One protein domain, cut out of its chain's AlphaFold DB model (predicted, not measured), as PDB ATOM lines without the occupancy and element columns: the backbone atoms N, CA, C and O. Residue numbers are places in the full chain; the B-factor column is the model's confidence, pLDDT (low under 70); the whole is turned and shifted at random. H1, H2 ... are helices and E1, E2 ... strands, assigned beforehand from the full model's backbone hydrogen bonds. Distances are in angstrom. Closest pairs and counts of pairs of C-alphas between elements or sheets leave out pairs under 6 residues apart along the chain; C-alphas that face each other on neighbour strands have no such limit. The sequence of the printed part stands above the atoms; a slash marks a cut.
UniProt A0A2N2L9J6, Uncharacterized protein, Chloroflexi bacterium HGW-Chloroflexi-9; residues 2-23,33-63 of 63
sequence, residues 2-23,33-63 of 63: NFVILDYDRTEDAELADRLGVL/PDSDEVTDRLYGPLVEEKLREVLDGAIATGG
ATOM      1  N   ASN A   2      29.314 136.198  81.339       83.69
ATOM      2  CA  ASN A   2      30.070 137.427  81.088       83.69
ATOM      3  C   ASN A   2      29.111 138.499  80.557       83.69
ATOM      4  O   ASN A   2      28.196 138.165  79.808       83.69
ATOM      5  N   PHE A   3      29.317 139.759  80.935       86.75
ATOM      6  CA  PHE A   3      28.552 140.890  80.415       86.75
ATOM      7  C   PHE A   3      29.498 141.804  79.642       86.75
ATOM      8  O   PHE A   3      30.497 142.269  80.190       86.75
ATOM      9  N   VAL A   4      29.192 142.041  78.368       88.94
ATOM     10  CA  VAL A   4      30.016 142.846  77.461       88.94
ATOM     11  C   VAL A   4      29.187 144.027  76.975       88.94
ATOM     12  O   VAL A   4      28.048 143.852  76.547       88.94
ATOM     13  N   ILE A   5      29.760 145.226  77.051       90.19
ATOM     14  CA  ILE A   5      29.175 146.445  76.491       90.19
ATOM     15  C   ILE A   5      29.924 146.745  75.199       90.19
ATOM     16  O   ILE A   5      31.149 146.833  75.223       90.19
ATOM     17  N   LEU A   6      29.186 146.892  74.098       89.69
ATOM     18  CA  LEU A   6      29.737 147.276  72.801       89.69
ATOM     19  C   LEU A   6      29.628 148.792  72.632       89.69
ATOM     20  O   LEU A   6      28.533 149.350  72.757       89.69
ATOM     21  N   ASP A   7      30.754 149.440  72.351       89.25
ATOM     22  CA  ASP A   7      30.815 150.860  72.026       89.25
ATOM     23  C   ASP A   7      30.822 151.048  70.504       89.25
ATOM     24  O   ASP A   7      31.802 150.749  69.830       89.25
ATOM     25  N   TYR A   8      29.728 151.565  69.951       86.62
ATOM     26  CA  TYR A   8      29.537 151.677  68.502       86.62
ATOM     27  C   TYR A   8      30.475 152.708  67.856       86.62
ATOM     28  O   TYR A   8      30.649 152.683  66.638       86.62
ATOM     29  N   ASP A   9      31.106 153.585  68.646       89.00
ATOM     30  CA  ASP A   9      32.140 154.495  68.144       89.00
ATOM     31  C   ASP A   9      33.467 153.759  67.867       89.00
ATOM     32  O   ASP A   9      34.345 154.277  67.168       89.00
ATOM     33  N   ARG A  10      33.624 152.528  68.370       92.50
ATOM     34  CA  ARG A  10      34.770 151.656  68.097       92.50
ATOM     35  C   ARG A  10      34.434 150.699  66.958       92.50
ATOM     36  O   ARG A  10      33.492 149.920  67.040       92.50
ATOM     37  N   THR A  11      35.257 150.705  65.909       92.25
ATOM     38  CA  THR A  11      35.023 149.906  64.691       92.25
ATOM     39  C   THR A  11      34.836 148.413  64.973       92.25
ATOM     40  O   THR A  11      33.897 147.822  64.456       92.25
ATOM     41  N   GLU A  12      35.675 147.813  65.822       91.81
ATOM     42  CA  GLU A  12      35.599 146.379  66.155       91.81
ATOM     43  C   GLU A  12      34.277 146.012  66.851       91.81
ATOM     44  O   GLU A  12      33.658 144.993  66.540       91.81
ATOM     45  N   ASP A  13      33.821 146.865  67.768       91.19
ATOM     46  CA  ASP A  13      32.580 146.665  68.516       91.19
ATOM     47  C   ASP A  13      31.361 146.875  67.609       91.19
ATOM     48  O   ASP A  13      30.393 146.125  67.708       91.19
ATOM     49  N   ALA A  14      31.418 147.843  66.688       90.75
ATOM     50  CA  ALA A  14      30.377 148.075  65.690       90.75
ATOM     51  C   ALA A  14      30.246 146.906  64.698       90.75
ATOM     52  O   ALA A  14      29.132 146.481  64.392       90.75
ATOM     53  N   GLU A  15      31.365 146.344  64.229       93.12
ATOM     54  CA  GLU A  15      31.371 145.149  63.375       93.12
ATOM     55  C   GLU A  15      30.799 143.931  64.109       93.12
ATOM     56  O   GLU A  15      30.024 143.156  63.543       93.12
ATOM     57  N   LEU A  16      31.144 143.763  65.389       91.19
ATOM     58  CA  LEU A  16      30.564 142.714  66.219       91.19
ATOM     59  C   LEU A  16      29.061 142.940  66.437       91.19
ATOM     60  O   LEU A  16      28.281 141.992  66.346       91.19
ATOM     61  N   ALA A  17      28.640 144.179  66.676       90.44
ATOM     62  CA  ALA A  17      27.238 144.531  66.859       90.44
ATOM     63  C   ALA A  17      26.403 144.233  65.597       90.44
ATOM     64  O   ALA A  17      25.325 143.637  65.694       90.44
ATOM     65  N   ASP A  18      26.936 144.549  64.411       91.06
ATOM     66  CA  ASP A  18      26.336 144.213  63.115       91.06
ATOM     67  C   ASP A  18      26.202 142.697  62.926       91.06
ATOM     68  O   ASP A  18      25.105 142.197  62.662       91.06
ATOM     69  N   ARG A  19      27.276 141.940  63.189       90.56
ATOM     70  CA  ARG A  19      27.254 140.468  63.132       90.56
ATOM     71  C   ARG A  19      26.204 139.851  64.054       90.56
ATOM     72  O   ARG A  19      25.557 138.876  63.680       90.56
ATOM     73  N   LEU A  20      26.026 140.409  65.250       90.44
ATOM     74  CA  LEU A  20      25.050 139.930  66.231       90.44
ATOM     75  C   LEU A  20      23.620 140.448  65.956       90.44
ATOM     76  O   LEU A  20      22.655 139.962  66.558       90.44
ATOM     77  N   GLY A  21      23.442 141.387  65.021       87.94
ATOM     78  CA  GLY A  21      22.145 141.984  64.685       87.94
ATOM     79  C   GLY A  21      21.612 142.952  65.749       87.94
ATOM     80  O   GLY A  21      20.397 143.155  65.869       87.94
ATOM     81  N   VAL A  22      22.504 143.540  66.545       87.69
ATOM     82  CA  VAL A  22      22.204 144.603  67.511       87.69
ATOM     83  C   VAL A  22      22.691 145.915  66.908       87.69
ATOM     84  O   VAL A  22      23.844 146.273  67.040       87.69
ATOM     85  N   LEU A  23      21.811 146.600  66.173       82.56
ATOM     86  CA  LEU A  23      22.125 147.859  65.471       82.56
ATOM     87  C   LEU A  23      21.358 149.072  66.021       82.56
ATOM     88  O   LEU A  23      21.517 150.191  65.539       82.56
ATOM     89  N   PRO A  33      27.083 129.925  74.761       85.69
ATOM     90  CA  PRO A  33      28.470 129.653  75.125       85.69
ATOM     91  C   PRO A  33      29.230 129.022  73.953       85.69
ATOM     92  O   PRO A  33      28.682 128.201  73.219       85.69
ATOM     93  N   ASP A  34      30.496 129.414  73.792       85.12
ATOM     94  CA  ASP A  34      31.421 128.895  72.770       85.12
ATOM     95  C   ASP A  34      30.917 129.006  71.315       85.12
ATOM     96  O   ASP A  34      31.400 128.311  70.421       85.12
ATOM     97  N   SER A  35      29.961 129.903  71.067       83.69
ATOM     98  CA  SER A  35      29.315 130.125  69.774       83.69
ATOM     99  C   SER A  35      29.109 131.622  69.521       83.69
ATOM    100  O   SER A  35      29.203 132.439  70.436       83.69
ATOM    101  N   ASP A  36      28.833 131.997  68.272       83.06
ATOM    102  CA  ASP A  36      28.324 133.320  67.890       83.06
ATOM    103  C   ASP A  36      26.802 133.318  67.651       83.06
ATOM    104  O   ASP A  36      26.226 134.306  67.190       83.06
ATOM    105  N   GLU A  37      26.132 132.221  68.014       89.19
ATOM    106  CA  GLU A  37      24.681 132.105  67.957       89.19
ATOM    107  C   GLU A  37      24.009 133.015  68.992       89.19
ATOM    108  O   GLU A  37      24.202 132.881  70.202       89.19
ATOM    109  N   VAL A  38      23.167 133.921  68.499       90.50
ATOM    110  CA  VAL A  38      22.326 134.783  69.327       90.50
ATOM    111  C   VAL A  38      21.029 134.053  69.658       90.50
ATOM    112  O   VAL A  38      20.209 133.816  68.771       90.50
ATOM    113  N   THR A  39      20.837 133.726  70.932       90.12
ATOM    114  CA  THR A  39      19.661 133.001  71.427       90.12
ATOM    115  C   THR A  39      18.493 133.925  71.746       90.12
ATOM    116  O   THR A  39      17.342 133.504  71.647       90.12
ATOM    117  N   ASP A  40      18.770 135.186  72.083       88.94
ATOM    118  CA  ASP A  40      17.740 136.188  72.345       88.94
ATOM    119  C   ASP A  40      18.200 137.602  71.959       88.94
ATOM    120  O   ASP A  40      19.390 137.926  72.026       88.94
ATOM    121  N   ARG A  41      17.247 138.450  71.556       89.44
ATOM    122  CA  ARG A  41      17.463 139.861  71.206       89.44
ATOM    123  C   ARG A  41      16.362 140.733  71.781       89.44
ATOM    124  O   ARG A  41      15.177 140.517  71.539       89.44
ATOM    125  N   LEU A  42      16.772 141.796  72.457       88.81
ATOM    126  CA  LEU A  42      15.872 142.751  73.087       88.81
ATOM    127  C   LEU A  42      16.239 144.159  72.640       88.81
ATOM    128  O   LEU A  42      17.411 144.526  72.589       88.81
ATOM    129  N   TYR A  43      15.222 144.961  72.346       87.94
ATOM    130  CA  TYR A  43      15.388 146.317  71.838       87.94
ATOM    131  C   TYR A  43      14.635 147.316  72.710       87.94
ATOM    132  O   TYR A  43      13.543 147.033  73.208       87.94
ATOM    133  N   GLY A  44      15.202 148.514  72.832       85.19
ATOM    134  CA  GLY A  44      14.639 149.590  73.632       85.19
ATOM    135  C   GLY A  44      14.970 149.470  75.123       85.19
ATOM    136  O   GLY A  44      15.641 148.531  75.560       85.19
ATOM    137  N   PRO A  45      14.572 150.474  75.920       85.25
ATOM    138  CA  PRO A  45      14.883 150.510  77.340       85.25
ATOM    139  C   PRO A  45      14.209 149.343  78.065       85.25
ATOM    140  O   PRO A  45      12.990 149.168  77.998       85.25
ATOM    141  N   LEU A  46      15.008 148.558  78.785       84.56
ATOM    142  CA  LEU A  46      14.519 147.492  79.651       84.56
ATOM    143  C   LEU A  46      14.374 148.009  81.083       84.56
ATOM    144  O   LEU A  46      15.249 148.696  81.607       84.56
ATOM    145  N   VAL A  47      13.259 147.654  81.718       89.06
ATOM    146  CA  VAL A  47      13.089 147.802  83.169       89.06
ATOM    147  C   VAL A  47      13.833 146.678  83.892       89.06
ATOM    148  O   VAL A  47      14.011 145.597  83.329       89.06
ATOM    149  N   GLU A  48      14.243 146.923  85.139       89.75
ATOM    150  CA  GLU A  48      15.057 145.990  85.938       89.75
ATOM    151  C   GLU A  48      14.478 144.571  85.981       89.75
ATOM    152  O   GLU A  48      15.217 143.605  85.829       89.75
ATOM    153  N   GLU A  49      13.160 144.447  86.138       91.44
ATOM    154  CA  GLU A  49      12.460 143.160  86.185       91.44
ATOM    155  C   GLU A  49      12.696 142.329  84.918       91.44
ATOM    156  O   GLU A  49      13.144 141.190  85.003       91.44
ATOM    157  N   LYS A  50      12.511 142.933  83.737       86.06
ATOM    158  CA  LYS A  50      12.753 142.261  82.453       86.06
ATOM    159  C   LYS A  50      14.217 141.892  82.265       86.06
ATOM    160  O   LYS A  50      14.522 140.829  81.742       86.06
ATOM    161  N   LEU A  51      15.129 142.772  82.680       85.81
ATOM    162  CA  LEU A  51      16.555 142.468  82.607       85.81
ATOM    163  C   LEU A  51      16.899 141.276  83.511       85.81
ATOM    164  O   LEU A  51      17.667 140.410  83.105       85.81
ATOM    165  N   ARG A  52      16.303 141.201  84.706       90.19
ATOM    166  CA  ARG A  52      16.496 140.080  85.630       90.19
ATOM    167  C   ARG A  52      15.992 138.764  85.041       90.19
ATOM    168  O   ARG A  52      16.740 137.799  85.069       90.19
ATOM    169  N   GLU A  53      14.801 138.742  84.447       89.00
ATOM    170  CA  GLU A  53      14.258 137.537  83.797       89.00
ATOM    171  C   GLU A  53      15.192 136.989  82.708       89.00
ATOM    172  O   GLU A  53      15.436 135.785  82.635       89.00
ATOM    173  N   VAL A  54      15.756 137.876  81.888       86.31
ATOM    174  CA  VAL A  54      16.678 137.505  80.804       86.31
ATOM    175  C   VAL A  54      17.980 136.937  81.364       86.31
ATOM    176  O   VAL A  54      18.483 135.929  80.870       86.31
ATOM    177  N   LEU A  55      18.514 137.556  82.420       87.62
ATOM    178  CA  LEU A  55      19.717 137.076  83.099       87.62
ATOM    179  C   LEU A  55      19.482 135.710  83.754       87.62
ATOM    180  O   LEU A  55      20.314 134.817  83.602       87.62
ATOM    181  N   ASP A  56      18.353 135.529  84.436       89.69
ATOM    182  CA  ASP A  56      17.990 134.262  85.073       89.69
ATOM    183  C   ASP A  56      17.822 133.149  84.026       89.69
ATOM    184  O   ASP A  56      18.329 132.039  84.209       89.69
ATOM    185  N   GLY A  57      17.191 133.460  82.888       85.06
ATOM    186  CA  GLY A  57      17.069 132.551  81.748       85.06
ATOM    187  C   GLY A  57      18.423 132.135  81.172       85.06
ATOM    188  O   GLY A  57      18.665 130.941  80.976       85.06
ATOM    189  N   ALA A  58      19.329 133.096  80.964       82.06
ATOM    190  CA  ALA A  58      20.675 132.844  80.451       82.06
ATOM    191  C   ALA A  58      21.538 132.016  81.424       82.06
ATOM    192  O   ALA A  58      22.319 131.166  80.996       82.06
ATOM    193  N   ILE A  59      21.381 132.213  82.737       83.94
ATOM    194  CA  ILE A  59      22.054 131.395  83.757       83.94
ATOM    195  C   ILE A  59      21.526 129.959  83.727       83.94
ATOM    196  O   ILE A  59      22.318 129.020  83.769       83.94
ATOM    197  N   ALA A  60      20.207 129.778  83.631       80.19
ATOM    198  CA  ALA A  60      19.582 128.458  83.651       80.19
ATOM    199  C   ALA A  60      19.904 127.600  82.414       80.19
ATOM    200  O   ALA A  60      19.872 126.377  82.505       80.19
ATOM    201  N   THR A  61      20.216 128.217  81.268       67.94
ATOM    202  CA  THR A  61      20.607 127.502  80.034       67.94
ATOM    203  C   THR A  61      22.101 127.178  79.952       67.94
ATOM    204  O   THR A  61      22.490 126.354  79.131       67.94
ATOM    205  N   GLY A  62      22.937 127.809  80.781       57.16
ATOM    206  CA  GLY A  62      24.392 127.616  80.801       57.16
ATOM    207  C   GLY A  62      24.910 126.655  81.880       57.16
ATOM    208  O   GLY A  62      26.106 126.703  82.175       57.16
ATOM    209  N   GLY A  63      24.030 125.860  82.503       46.66
ATOM    210  CA  GLY A  63      24.338 124.906  83.582       46.66
ATOM    211  C   GLY A  63      24.266 123.444  83.164       46.66
ATOM    212  O   GLY A  63      23.442 123.119  82.283       46.66
TER     213      GLY A  63
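This is residues 2 to 23 and 33 to 63 of the 63 residues of an uncharacterized protein of Chloroflexi bacterium HGW-Chloroflexi-9 (UniProt A0A2N2L9J6). An extended stretch, residues 2 to 9, leads into the short helix H1, which lies at one side of a loose U made by strand E1 and the longer helix H2, the chain folding back between them. The printed part has 53 residues with two named helices and one named strand, in the order H1, E1, H2, and is mostly helix. It is only just loose, close to compact, with a radius of gyration of the C-alphas of 12.4 A and spans of 32 by 27 by 16 A.

H1, residues 11 to 20, comes closest to E1, residues 38 to 43, at the C-alphas of Leu 20 and Val 38, 6.6 A apart. E1 pairs with no named strand. E1 and H2, residues 48 to 61, are near each other, with 7 pairs of C-alphas within 10 A, and are joined by a tight link of 4 residues. H1 and H2 are apart. In H1 and H2 every O i to N i+4 pair is within hydrogen-bond range.

H1 begins at C-alpha 11 (35.023, 149.906, 64.691). E1 is 13.7 A long. H2, 20.2 A long, ends at C-alpha 61 (20.607, 127.502, 80.034).

Residues 24 to 32 are not printed, and C-alphas 23 and 33 are 21.6 A apart across the cut. Residues 61 to 63 have pLDDT under 70.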